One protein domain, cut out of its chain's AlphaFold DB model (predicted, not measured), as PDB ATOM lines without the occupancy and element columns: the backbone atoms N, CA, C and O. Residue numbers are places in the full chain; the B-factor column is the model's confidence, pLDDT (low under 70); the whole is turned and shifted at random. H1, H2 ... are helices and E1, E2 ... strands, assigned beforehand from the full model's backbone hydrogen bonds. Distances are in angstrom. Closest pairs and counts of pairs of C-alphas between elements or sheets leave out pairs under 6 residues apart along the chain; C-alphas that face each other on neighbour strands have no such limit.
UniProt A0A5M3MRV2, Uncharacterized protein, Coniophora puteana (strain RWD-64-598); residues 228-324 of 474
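This is residues 228 to 324 of the 474 residues of an uncharacterized protein of Coniophora puteana (strain RWD-64-598) (UniProt A0A5M3MRV2). A strongly twisted sheet of five strands has the long helix H2 slanting over one face near its E5 and E4 end, and H1 packs on H2, clear of the sheet. At the far end from E1, residues 281 to 286 stick out. The 97 printed residues hold, in order, E1 E2 E3 H1 H2 E4 E5, a mixed class; the antiparallel sheet runs E1 E2 E3 E5 E4. The whole is compact, radius of gyration of the C-alphas 13.5 A, yet elongated, 42 by 24 by 19 A.

E1, residues 228 to 233, begins at C-alpha (198.620, 243.985, 87.906). E2 is 237 to 242, E3 is 248 to 253 and 16.3 A long, E4 is 307 to 309, and E5, 319 to 323, ends at (203.118, 231.690, 94.259). H2, 285 to 303, spans 26.7 A; H1, 260 to 272, spans 18.0 A.

E1 E2 E3 form a meander, each strand the antiparallel neighbour of the one before; N 231 and O 239 are 2.8 A apart, N 240 and O 250 2.9 A. E3 pairs with E5 through N 251 and O 320, 2.8 A, and E5 with E4 through N 321 and O 309, 2.7 A. E3, H1 H2, E4 make a split strand-helix-strand unit, two strands of one sheet with helices between them along the chain and, here, E5 between them in the sheet; its crossover is right-handed. H2 is on the sheet in two layers, helix over one face, at a height of 11.1 A. With residues 291 to 299 alone H2 touches H1, closest C-alphas Tyr 268 and Ala 295, 4.9 A, at a steep tilt of 52 degrees, the same way. In H1 and H2 every O i to N i+4 pair is within hydrogen-bond range.

The farthest C-alphas, Pro 246 and Ser 282, are 42.9 A apart. The printed part has no cut; the link H1 to H2 is long. No printed residue is under 70 in pLDDT.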
ATOM      1  N   GLY A 228     200.075 243.925  87.969       89.75
ATOM      2  CA  GLY A 228     198.620 243.985  87.906       89.75
ATOM      3  C   GLY A 228     198.042 244.800  89.065       89.75
ATOM      4  O   GLY A 228     198.625 245.788  89.506       89.75
ATOM      5  N   ARG A 229     196.875 244.382  89.574       89.38
ATOM      6  CA  ARG A 229     196.235 245.044  90.722       89.38
ATOM      7  C   ARG A 229     197.065 244.890  91.999       89.38
ATOM      8  O   ARG A 229     197.622 243.819  92.246       89.38
ATOM      9  N   THR A 230     197.062 245.918  92.837       90.75
ATOM     10  CA  THR A 230     197.599 245.855  94.202       90.75
ATOM     11  C   THR A 230     196.749 244.909  95.053       90.75
ATOM     12  O   THR A 230     195.519 244.956  95.002       90.75
ATOM     13  N   LEU A 231     197.402 244.029  95.809       84.06
ATOM     14  CA  LEU A 231     196.772 243.117  96.770       84.06
ATOM     15  C   LEU A 231     196.886 243.616  98.209       84.06
ATOM     16  O   LEU A 231     196.037 243.298  99.036       84.06
ATOM     17  N   GLY A 232     197.935 244.376  98.502       81.06
ATOM     18  CA  GLY A 232     198.187 244.932  99.819       81.06
ATOM     19  C   GLY A 232     199.544 245.613  99.874       81.06
ATOM     20  O   GLY A 232     200.342 245.529  98.938       81.06
ATOM     21  N   SER A 233     199.799 246.286 100.985       80.19
ATOM     22  CA  SER A 233     201.050 246.980 101.236       80.19
ATOM     23  C   SER A 233     201.391 246.875 102.715       80.19
ATOM     24  O   SER A 233     200.520 247.041 103.568       80.19
ATOM     25  N   GLY A 234     202.650 246.575 103.014       76.19
ATOM     26  CA  GLY A 234     203.183 246.513 104.371       76.19
ATOM     27  C   GLY A 234     204.273 247.557 104.592       76.19
ATOM     28  O   GLY A 234     204.573 248.363 103.709       76.19
ATOM     29  N   ALA A 235     204.915 247.515 105.758       75.62
ATOM     30  CA  ALA A 235     206.027 248.412 106.076       75.62
ATOM     31  C   ALA A 235     207.190 248.280 105.071       75.62
ATOM     32  O   ALA A 235     207.759 249.276 104.643       75.62
ATOM     33  N   PHE A 236     207.492 247.058 104.625       83.00
ATOM     34  CA  PHE A 236     208.698 246.765 103.840       83.00
ATOM     35  C   PHE A 236     208.478 246.663 102.325       83.00
ATOM     36  O   PHE A 236     209.433 246.775 101.544       83.00
ATOM     37  N   SER A 237     207.237 246.437 101.892       89.19
ATOM     38  CA  SER A 237     206.936 246.100 100.500       89.19
ATOM     39  C   SER A 237     205.486 246.347 100.104       89.19
ATOM     40  O   SER A 237     204.581 246.198 100.923       89.19
ATOM     41  N   ASP A 238     205.279 246.578  98.816       88.75
ATOM     42  CA  ASP A 238     203.987 246.502  98.140       88.75
ATOM     43  C   ASP A 238     203.819 245.137  97.462       88.75
ATOM     44  O   ASP A 238     204.783 244.579  96.933       88.75
ATOM     45  N   VAL A 239     202.602 244.594  97.453       92.69
ATOM     46  CA  VAL A 239     202.289 243.291  96.847       92.69
ATOM     47  C   VAL A 239     201.267 243.470  95.734       92.69
ATOM     48  O   VAL A 239     200.195 244.040  95.938       92.69
ATOM     49  N   TYR A 240     201.574 242.933  94.559       93.62
ATOM     50  CA  TYR A 240     200.750 243.027  93.358       93.62
ATOM     51  C   TYR A 240     200.435 241.640  92.810       93.62
ATOM     52  O   TYR A 240     201.251 240.731  92.916       93.62
ATOM     53  N   MET A 241     199.295 241.486  92.142       93.88
ATOM     54  CA  MET A 241     199.127 240.384  91.191       93.88
ATOM     55  C   MET A 241     200.115 240.564  90.038       93.88
ATOM     56  O   MET A 241     200.327 241.690  89.584       93.88
ATOM     57  N   SER A 242     200.672 239.477  89.508       94.44
ATOM     58  CA  SER A 242     201.334 239.537  88.206       94.44
ATOM     59  C   SER A 242     200.297 239.797  87.110       94.44
ATOM     60  O   SER A 242     199.198 239.238  87.120       94.44
ATOM     61  N   LYS A 243     200.629 240.667  86.150       91.00
ATOM     62  CA  LYS A 243     199.756 240.942  84.998       91.00
ATOM     63  C   LYS A 243     199.726 239.777  84.006       91.00
ATOM     64  O   LYS A 243     198.746 239.628  83.284       91.00
ATOM     65  N   SER A 244     200.800 238.988  83.945       91.94
ATOM     66  CA  SER A 244     200.960 237.900  82.976       91.94
ATOM     67  C   SER A 244     200.552 236.529  83.512       91.94
ATOM     68  O   SER A 244     200.271 235.647  82.708       91.94
ATOM     69  N   ASP A 245     200.518 236.343  84.834       93.44
ATOM     70  CA  ASP A 245     200.197 235.055  85.454       93.44
ATOM     71  C   ASP A 245     199.391 235.253  86.754       93.44
ATOM     72  O   ASP A 245     199.942 235.745  87.741       93.44
ATOM     73  N   PRO A 246     198.100 234.877  86.797       90.88
ATOM     74  CA  PRO A 246     197.275 235.031  87.993       90.88
ATOM     75  C   PRO A 246     197.680 234.105  89.154       90.88
ATOM     76  O   PRO A 246     197.224 234.321  90.274       90.88
ATOM     77  N   GLU A 247     198.536 233.105  88.932       94.69
ATOM     78  CA  GLU A 247     199.075 232.253  90.000       94.69
ATOM     79  C   GLU A 247     200.325 232.846  90.659       94.69
ATOM     80  O   GLU A 247     200.921 232.216  91.538       94.69
ATOM     81  N   ILE A 248     200.738 234.047  90.247       95.44
ATOM     82  CA  ILE A 248     201.938 234.715  90.736       95.44
ATOM     83  C   ILE A 248     201.582 236.078  91.323       95.44
ATOM     84  O   ILE A 248     200.848 236.874  90.733       95.44
ATOM     85  N   ILE A 249     202.183 236.378  92.471       95.75
ATOM     86  CA  ILE A 249     202.240 237.727  93.029       95.75
ATOM     87  C   ILE A 249     203.663 238.264  92.964       95.75
ATOM     88  O   ILE A 249     204.629 237.502  92.966       95.75
ATOM     89  N   VAL A 250     203.787 239.583  92.919       96.19
ATOM     90  CA  VAL A 250     205.050 240.315  92.871       96.19
ATOM     91  C   VAL A 250     205.136 241.188  94.116       96.19
ATOM     92  O   VAL A 250     204.291 242.058  94.318       96.19
ATOM     93  N   LYS A 251     206.149 240.951  94.951       95.25
ATOM     94  CA  LYS A 251     206.479 241.759  96.127       95.25
ATOM     95  C   LYS A 251     207.579 242.739  95.729       95.25
ATOM     96  O   LYS A 251     208.690 242.335  95.383       95.25
ATOM     97  N   LYS A 252     207.245 244.027  95.725       93.38
ATOM     98  CA  LYS A 252     208.140 245.141  95.400       93.38
ATOM     99  C   LYS A 252     208.580 245.821  96.690       93.38
ATOM    100  O   LYS A 252     207.756 246.289  97.467       93.38
ATOM    101  N   LEU A 253     209.881 245.883  96.912       92.38
ATOM    102  CA  LEU A 253     210.491 246.416  98.120       92.38
ATOM    103  C   LEU A 253     210.530 247.952  98.113       92.38
ATOM    104  O   LEU A 253     210.981 248.556  97.140       92.38
ATOM    105  N   LYS A 254     210.084 248.586  99.205       85.62
ATOM    106  CA  LYS A 254     209.929 250.054  99.291       85.62
ATOM    107  C   LYS A 254     211.233 250.816  99.496       85.62
ATOM    108  O   LYS A 254     211.386 251.917  98.979       85.62
ATOM    109  N   HIS A 255     212.169 250.230 100.237       86.38
ATOM    110  CA  HIS A 255     213.424 250.883 100.625       86.38
ATOM    111  C   HIS A 255     214.617 250.410  99.786       86.38
ATOM    112  O   HIS A 255     215.768 250.681 100.125       86.38
ATOM    113  N   TRP A 256     214.358 249.711  98.675       88.31
ATOM    114  CA  TRP A 256     215.420 249.271  97.784       88.31
ATOM    115  C   TRP A 256     216.012 250.446  97.000       88.31
ATOM    116  O   TRP A 256     215.300 251.137  96.271       88.31
ATOM    117  N   ARG A 257     217.324 250.661  97.130       85.12
ATOM    118  CA  ARG A 257     218.063 251.773  96.512       85.12
ATOM    119  C   ARG A 257     219.338 251.283  95.813       85.12
ATOM    120  O   ARG A 257     219.825 250.202  96.150       85.12
ATOM    121  N   PRO A 258     219.894 252.041  94.850       77.88
ATOM    122  CA  PRO A 258     221.185 251.713  94.247       77.88
ATOM    123  C   PRO A 258     222.268 251.458  95.309       77.88
ATOM    124  O   PRO A 258     222.259 252.066  96.379       77.88
ATOM    125  N   GLY A 259     223.166 250.511  95.039       81.00
ATOM    126  CA  GLY A 259     224.290 250.167  95.920       81.00
ATOM    127  C   GLY A 259     224.011 249.133  97.022       81.00
ATOM    128  O   GLY A 259     224.950 248.475  97.468       81.00
ATOM    129  N   ILE A 260     222.756 248.886  97.433       88.12
ATOM    130  CA  ILE A 260     222.484 247.915  98.524       88.12
ATOM    131  C   ILE A 260     222.508 246.451  98.065       88.12
ATOM    132  O   ILE A 260     222.617 245.548  98.891       88.12
ATOM    133  N   GLN A 261     222.451 246.200  96.752       89.25
ATOM    134  CA  GLN A 261     222.425 244.853  96.176       89.25
ATOM    135  C   GLN A 261     223.635 244.013  96.593       89.25
ATOM    136  O   GLN A 261     223.482 242.866  97.003       89.25
ATOM    137  N   GLN A 262     224.841 244.583  96.527       89.19
ATOM    138  CA  GLN A 262     226.062 243.866  96.907       89.19
ATOM    139  C   GLN A 262     226.020 243.444  98.379       89.19
ATOM    140  O   GLN A 262     226.395 242.319  98.720       89.19
ATOM    141  N   ARG A 263     225.509 244.325  99.252       91.19
ATOM    142  CA  ARG A 263     225.345 244.016 100.673       91.19
ATOM    143  C   ARG A 263     224.291 242.934 100.883       91.19
ATOM    144  O   ARG A 263     224.564 241.977 101.600       91.19
ATOM    145  N   PHE A 264     223.149 243.037 100.209       93.38
ATOM    146  CA  PHE A 264     222.113 242.007 100.225       93.38
ATOM    147  C   PHE A 264     222.666 240.631  99.830       93.38
ATOM    148  O   PHE A 264     222.468 239.671 100.566       93.38
ATOM    149  N   VAL A 265     223.412 240.528  98.724       93.00
ATOM    150  CA  VAL A 265     223.996 239.256  98.261       93.00
ATOM    151  C   VAL A 265     224.936 238.659  99.312       93.00
ATOM    152  O   VAL A 265     224.916 237.449  99.539       93.00
ATOM    153  N   ALA A 266     225.741 239.488  99.984       91.25
ATOM    154  CA  ALA A 266     226.618 239.028 101.058       91.25
ATOM    155  C   ALA A 266     225.823 238.447 102.241       91.25
ATOM    156  O   ALA A 266     226.145 237.357 102.715       91.25
ATOM    157  N   ILE A 267     224.763 239.137 102.675       91.62
ATOM    158  CA  ILE A 267     223.869 238.678 103.749       91.62
ATOM    159  C   ILE A 267     223.152 237.388 103.330       91.62
ATOM    160  O   ILE A 267     223.162 236.402 104.068       91.62
ATOM    161  N   TYR A 268     222.605 237.354 102.114       92.81
ATOM    162  CA  TYR A 268     221.908 236.195 101.564       92.81
ATOM    163  C   TYR A 268     222.786 234.943 101.558       92.81
ATOM    164  O   TYR A 268     222.349 233.900 102.033       92.81
ATOM    165  N   LYS A 269     224.048 235.044 101.120       91.88
ATOM    166  CA  LYS A 269     225.002 233.918 101.133       91.88
ATOM    167  C   LYS A 269     225.261 233.381 102.551       91.88
ATOM    168  O   LYS A 269     225.494 232.185 102.723       91.88
ATOM    169  N   VAL A 270     225.224 234.232 103.582       89.81
ATOM    170  CA  VAL A 270     225.339 233.796 104.989       89.81
ATOM    171  C   VAL A 270     224.075 233.057 105.436       89.81
ATOM    172  O   VAL A 270     224.175 231.952 105.974       89.81
ATOM    173  N   VAL A 271     222.907 233.644 105.162       89.00
ATOM    174  CA  VAL A 271     221.584 233.114 105.527       89.00
ATOM    175  C   VAL A 271     221.279 231.788 104.817       89.00
ATOM    176  O   VAL A 271     220.791 230.849 105.448       89.00
ATOM    177  N   GLU A 272     221.608 231.672 103.530       89.44
ATOM    178  CA  GLU A 272     221.441 230.460 102.717       89.44
ATOM    179  C   GLU A 272     222.344 229.319 103.198       89.44
ATOM    180  O   GLU A 272     221.886 228.185 103.322       89.44
ATOM    181  N   ALA A 273     223.591 229.621 103.580       87.06
ATOM    182  CA  ALA A 273     224.486 228.653 104.220       87.06
ATOM    183  C   ALA A 273     223.998 228.213 105.615       87.06
ATOM    184  O   ALA A 273     224.606 227.351 106.251       87.06
ATOM    185  N   GLY A 274     222.919 228.821 106.116       79.50
ATOM    186  CA  GLY A 274     222.324 228.476 107.390       79.50
ATOM    187  C   GLY A 274     223.159 228.898 108.592       79.50
ATOM    188  O   GLY A 274     223.032 228.285 109.655       79.50
ATOM    189  N   ARG A 275     224.026 229.898 108.416       78.50
ATOM    190  CA  ARG A 275     224.824 230.472 109.496       78.50
ATOM    191  C   ARG A 275     224.050 231.619 110.154       78.50
ATOM    192  O   ARG A 275     223.350 232.342 109.443       78.50
ATOM    193  N   PRO A 276     224.198 231.820 111.475       71.06
ATOM    194  CA  PRO A 276     223.726 233.028 112.138       71.06
ATOM    195  C   PRO A 276     224.252 234.269 111.417       71.06
ATOM    196  O   PRO A 276     225.452 234.367 111.147       71.06
ATOM    197  N   PHE A 277     223.358 235.203 111.105       75.62
ATOM    198  CA  PHE A 277     223.750 236.527 110.654       75.62
ATOM    199  C   PHE A 277     223.655 237.493 111.834       75.62
ATOM    200  O   PHE A 277     222.616 237.589 112.483       75.62
ATOM    201  N   THR A 278     224.748 238.193 112.115       73.38
ATOM    202  CA  THR A 278     224.784 239.268 113.107       73.38
ATOM    203  C   THR A 278     224.971 240.581 112.352       73.38
ATOM    204  O   THR A 278     225.964 240.685 111.624       73.38
ATOM    205  N   PRO A 279     224.048 241.553 112.492       73.50
ATOM    206  CA  PRO A 279     224.197 242.875 111.894       73.50
ATOM    207  C   PRO A 279     225.559 243.488 112.220       73.50
ATOM    208  O   PRO A 279     226.032 243.402 113.356       73.50
ATOM    209  N   ASP A 280     226.195 244.093 111.220       73.81
ATOM    210  CA  ASP A 280     227.463 244.796 111.406       73.81
ATOM    211  C   ASP A 280     227.214 246.088 112.207       73.81
ATOM    212  O   ASP A 280     226.537 246.985 111.700       73.81
ATOM    213  N   PRO A 281     227.752 246.223 113.435       71.38
ATOM    214  CA  PRO A 281     227.476 247.376 114.290       71.38
ATOM    215  C   PRO A 281     228.071 248.682 113.746       71.38
ATOM    216  O   PRO A 281     227.732 249.756 114.235       71.38
ATOM    217  N   SER A 282     228.967 248.610 112.754       73.25
ATOM    218  CA  SER A 282     229.521 249.786 112.075       73.25
ATOM    219  C   SER A 282     228.630 250.318 110.945       73.25
ATOM    220  O   SER A 282     228.944 251.347 110.345       73.25
ATOM    221  N   ARG A 283     227.525 249.627 110.638       77.88
ATOM    222  CA  ARG A 283     226.560 249.989 109.594       77.88
ATOM    223  C   ARG A 283     225.240 250.451 110.202       77.88
ATOM    224  O   ARG A 283     224.984 250.258 111.386       77.88
ATOM    225  N   ASP A 284     224.402 251.066 109.369       76.88
ATOM    226  CA  ASP A 284     223.035 251.401 109.760       76.88
ATOM    227  C   ASP A 284     222.282 250.108 110.101       76.88
ATOM    228  O   ASP A 284     222.034 249.261 109.239       76.88
ATOM    229  N   THR A 285     221.945 249.946 111.378       77.00
ATOM    230  CA  THR A 285     221.312 248.735 111.895       77.00
ATOM    231  C   THR A 285     219.967 248.475 111.225       77.00
ATOM    232  O   THR A 285     219.634 247.319 110.984       77.00
ATOM    233  N   LYS A 286     219.236 249.525 110.823       80.56
ATOM    234  CA  LYS A 286     217.935 249.377 110.155       80.56
ATOM    235  C   LYS A 286     218.069 248.786 108.755       80.56
ATOM    236  O   LYS A 286     217.253 247.957 108.359       80.56
ATOM    237  N   ASP A 287     219.099 249.188 108.012       83.75
ATOM    238  CA  ASP A 287     219.406 248.611 106.698       83.75
ATOM    239  C   ASP A 287     219.776 247.128 106.830       83.75
ATOM    240  O   ASP A 287     219.318 246.292 106.052       83.75
ATOM    241  N   GLU A 288     220.600 246.786 107.821       86.56
ATOM    242  CA  GLU A 288     221.036 245.408 108.057       86.56
ATOM    243  C   GLU A 288     219.861 244.499 108.436       86.56
ATOM    244  O   GLU A 288     219.727 243.401 107.891       86.56
ATOM    245  N   GLU A 289     218.979 244.962 109.322       84.12
ATOM    246  CA  GLU A 289     217.749 244.268 109.719       84.12
ATOM    247  C   GLU A 289     216.814 244.064 108.523       84.12
ATOM    248  O   GLU A 289     216.355 242.947 108.270       84.12
ATOM    249  N   TYR A 290     216.601 245.122 107.736       87.88
ATOM    250  CA  TYR A 290     215.784 245.094 106.528       87.88
ATOM    251  C   TYR A 290     216.293 244.073 105.503       87.88
ATOM    252  O   TYR A 290     215.543 243.210 105.038       87.88
ATOM    253  N   LEU A 291     217.583 244.136 105.166       90.94
ATOM    254  CA  LEU A 291     218.197 243.223 104.202       90.94
ATOM    255  C   LEU A 291     218.211 241.777 104.710       90.94
ATOM    256  O   LEU A 291     218.018 240.852 103.917       90.94
ATOM    257  N   SER A 292     218.392 241.576 106.016       89.00
ATOM    258  CA  SER A 292     218.337 240.252 106.644       89.00
ATOM    259  C   SER A 292     216.951 239.630 106.537       89.00
ATOM    260  O   SER A 292     216.835 238.455 106.189       89.00
ATOM    261  N   GLN A 293     215.894 240.412 106.767       88.88
ATOM    262  CA  GLN A 293     214.517 239.940 106.638       88.88
ATOM    263  C   GLN A 293     214.193 239.524 105.195       88.88
ATOM    264  O   GLN A 293     213.636 238.450 104.974       88.88
ATOM    265  N   ILE A 294     214.617 240.315 104.203       92.12
ATOM    266  CA  ILE A 294     214.455 239.968 102.779       92.12
ATOM    267  C   ILE A 294     215.224 238.686 102.440       92.12
ATOM    268  O   ILE A 294     214.718 237.818 101.726       92.12
ATOM    269  N   ALA A 295     216.453 238.553 102.947       92.69
ATOM    270  CA  ALA A 295     217.276 237.377 102.704       92.69
ATOM    271  C   ALA A 295     216.645 236.101 103.283       92.69
ATOM    272  O   ALA A 295     216.613 235.071 102.603       92.69
ATOM    273  N   LEU A 296     216.106 236.182 104.505       91.06
ATOM    274  CA  LEU A 296     215.353 235.100 105.137       91.06
ATOM    275  C   LEU A 296     214.115 234.739 104.318       91.06
ATOM    276  O   LEU A 296     213.929 233.566 103.998       91.06
ATOM    277  N   GLU A 297     213.320 235.727 103.904       93.06
ATOM    278  CA  GLU A 297     212.106 235.483 103.123       93.06
ATOM    279  C   GLU A 297     212.406 234.760 101.803       93.06
ATOM    280  O   GLU A 297     211.784 233.744 101.495       93.06
ATOM    281  N   LEU A 298     213.410 235.214 101.047       94.44
ATOM    282  CA  LEU A 298     213.804 234.587  99.780       94.44
ATOM    283  C   LEU A 298     214.341 233.167  99.967       94.44
ATOM    284  O   LEU A 298     214.015 232.277  99.176       94.44
ATOM    285  N   ARG A 299     215.155 232.933 101.006       93.00
ATOM    286  CA  ARG A 299     215.618 231.586 101.371       93.00
ATOM    287  C   ARG A 299     214.424 230.685 101.683       93.00
ATOM    288  O   ARG A 299     214.352 229.569 101.174       93.00
ATOM    289  N   ASN A 300     213.492 231.169 102.496       94.25
ATOM    290  CA  ASN A 300     212.352 230.391 102.963       94.25
ATOM    291  C   ASN A 300     211.399 230.063 101.811       94.25
ATOM    292  O   ASN A 300     211.083 228.893 101.606       94.25
ATOM    293  N   LEU A 301     211.049 231.050 100.983       95.69
ATOM    294  CA  LEU A 301     210.250 230.857  99.769       95.69
ATOM    295  C   LEU A 301     210.896 229.867  98.797       95.69
ATOM    296  O   LEU A 301     210.196 229.067  98.173       95.69
ATOM    297  N   ARG A 302     212.227 229.892  98.656       94.88
ATOM    298  CA  ARG A 302     212.962 228.903  97.856       94.88
ATOM    299  C   ARG A 302     212.840 227.505  98.465       94.88
ATOM    300  O   ARG A 302     212.525 226.569  97.736       94.88
ATOM    301  N   ALA A 303     213.031 227.365  99.778       93.94
ATOM    302  CA  ALA A 303     212.950 226.084 100.485       93.94
ATOM    303  C   ALA A 303     211.554 225.437 100.394       93.94
ATOM    304  O   ALA A 303     211.436 224.216 100.249       93.94
ATOM    305  N   VAL A 304     210.492 226.247 100.413       95.31
ATOM    306  CA  VAL A 304     209.112 225.758 100.259       95.31
ATOM    307  C   VAL A 304     208.652 225.628  98.797       95.31
ATOM    308  O   VAL A 304     207.561 225.127  98.531       95.31
ATOM    309  N   GLY A 305     209.488 226.016  97.826       94.69
ATOM    310  CA  GLY A 305     209.180 225.924  96.392       94.69
ATOM    311  C   GLY A 305     208.185 226.978  95.884       94.69
ATOM    312  O   GLY A 305     207.551 226.796  94.838       94.69
ATOM    313  N   GLU A 306     208.035 228.082  96.614       95.50
ATOM    314  CA  GLU A 306     207.085 229.155  96.310       95.50
ATOM    315  C   GLU A 306     207.732 230.366  95.633       95.50
ATOM    316  O   GLU A 306     207.018 231.118  94.972       95.50
ATOM    317  N   LEU A 307     209.060 230.520  95.701       95.81
ATOM    318  CA  LEU A 307     209.790 231.551  94.955       95.81
ATOM    319  C   LEU A 307     209.715 231.284  93.442       95.81
ATOM    320  O   LEU A 307     210.084 230.205  92.977       95.81
ATOM    321  N   LYS A 308     209.261 232.272  92.666       95.19
ATOM    322  CA  LYS A 308     209.172 232.207  91.193       95.19
ATOM    323  C   LYS A 308     210.244 233.028  90.492       95.19
ATOM    324  O   LYS A 308     210.657 232.676  89.393       95.19
ATOM    325  N   GLY A 309     210.753 234.068  91.143       91.69
ATOM    326  CA  GLY A 309     211.896 234.813  90.640       91.69
ATOM    327  C   GLY A 309     212.242 236.027  91.501       91.69
ATOM    328  O   GLY A 309     211.404 236.435  92.298       91.69
ATOM    329  N   PRO A 310     213.430 236.619  91.326       88.25
ATOM    330  CA  PRO A 310     214.511 236.109  90.483       88.25
ATOM    331  C   PRO A 310     215.126 234.826  91.071       88.25
ATOM    332  O   PRO A 310     215.189 234.646  92.284       88.25
ATOM    333  N   ALA A 311     215.535 233.897  90.199       81.38
ATOM    334  CA  ALA A 311     216.151 232.637  90.629       81.38
ATOM    335  C   ALA A 311     217.562 232.855  91.195       81.38
ATOM    336  O   ALA A 311     217.962 232.182  92.140       81.38
ATOM    337  N   ASP A 312     218.286 233.819  90.631       86.62
ATOM    338  CA  ASP A 312     219.637 234.186  91.029       86.62
ATOM    339  C   ASP A 312     219.610 235.376  92.012       86.62
ATOM    340  O   ASP A 312     219.129 236.452  91.638       86.62
ATOM    341  N   PRO A 313     220.121 235.223  93.250       85.44
ATOM    342  CA  PRO A 313     220.253 236.324  94.203       85.44
ATOM    343  C   PRO A 313     221.125 237.472  93.685       85.44
ATOM    344  O   PRO A 313     220.889 238.621  94.051       85.44
ATOM    345  N   GLU A 314     222.103 237.199  92.813       87.06
ATOM    346  CA  GLU A 314     222.955 238.236  92.212       87.06
ATOM    347  C   GLU A 314     222.192 239.100  91.203       87.06
ATOM    348  O   GLU A 314     222.624 240.204  90.884       87.06
ATOM    349  N   ARG A 315     221.007 238.651  90.773       86.12
ATOM    350  CA  ARG A 315     220.063 239.429  89.963       86.12
ATOM    351  C   ARG A 315     218.951 240.084  90.781       86.12
ATOM    352  O   ARG A 315     218.050 240.700  90.221       86.12
ATOM    353  N   PHE A 316     218.979 239.946  92.105       91.06
ATOM    354  CA  PHE A 316     217.962 240.540  92.959       91.06
ATOM    355  C   PHE A 316     218.082 242.064  92.980       91.06
ATOM    356  O   PHE A 316     219.125 242.611  93.326       91.06
ATOM    357  N   CYS A 317     217.002 242.759  92.632       89.56
ATOM    358  CA  CYS A 317     217.022 244.210  92.453       89.56
ATOM    359  C   CYS A 317     215.788 244.898  93.042       89.56
ATOM    360  O   CYS A 317     215.211 245.800  92.431       89.56
ATOM    361  N   GLY A 318     215.372 244.462  94.232       91.00
ATOM    362  CA  GLY A 318     214.286 245.108  94.966       91.00
ATOM    363  C   GLY A 318     212.910 244.516  94.712       91.00
ATOM    364  O   GLY A 318     211.910 245.066  95.158       91.00
ATOM    365  N   TRP A 319     212.805 243.403  94.002       94.38
ATOM    366  CA  TRP A 319     211.532 242.721  93.834       94.38
ATOM    367  C   TRP A 319     211.744 241.219  93.763       94.38
ATOM    368  O   TRP A 319     212.805 240.737  93.364       94.38
ATOM    369  N   PHE A 320     210.705 240.484  94.128       95.50
ATOM    370  CA  PHE A 320     210.601 239.062  93.855       95.50
ATOM    371  C   PHE A 320     209.156 238.690  93.581       95.50
ATOM    372  O   PHE A 320     208.219 239.407  93.921       95.50
ATOM    373  N   SER A 321     208.984 237.555  92.930       95.94
ATOM    374  CA  SER A 321     207.697 236.963  92.638       95.94
ATOM    375  C   SER A 321     207.575 235.623  93.338       95.94
ATOM    376  O   SER A 321     208.549 234.876  93.464       95.94
ATOM    377  N   MET A 322     206.370 235.323  93.800       96.31
ATOM    378  CA  MET A 322     206.066 234.092  94.509       96.31
ATOM    379  C   MET A 322     204.690 233.572  94.114       96.31
ATOM    380  O   MET A 322     203.892 234.280  93.496       96.31
ATOM    381  N   LYS A 323     204.421 232.317  94.461       96.00
ATOM    382  CA  LYS A 323     203.118 231.690  94.259       96.00
ATOM    383  C   LYS A 323     202.017 232.492  94.968       96.00
ATOM    384  O   LYS A 323     202.164 232.873  96.125       96.00
ATOM    385  N   PHE A 324     200.900 232.715  94.285       94.56
ATOM    386  CA  PHE A 324     199.704 233.284  94.889       94.56
ATOM    387  C   PHE A 324     199.028 232.259  95.807       94.56
ATOM    388  O   PHE A 324     198.704 231.142  95.392       94.56
TER     389      PHE A 324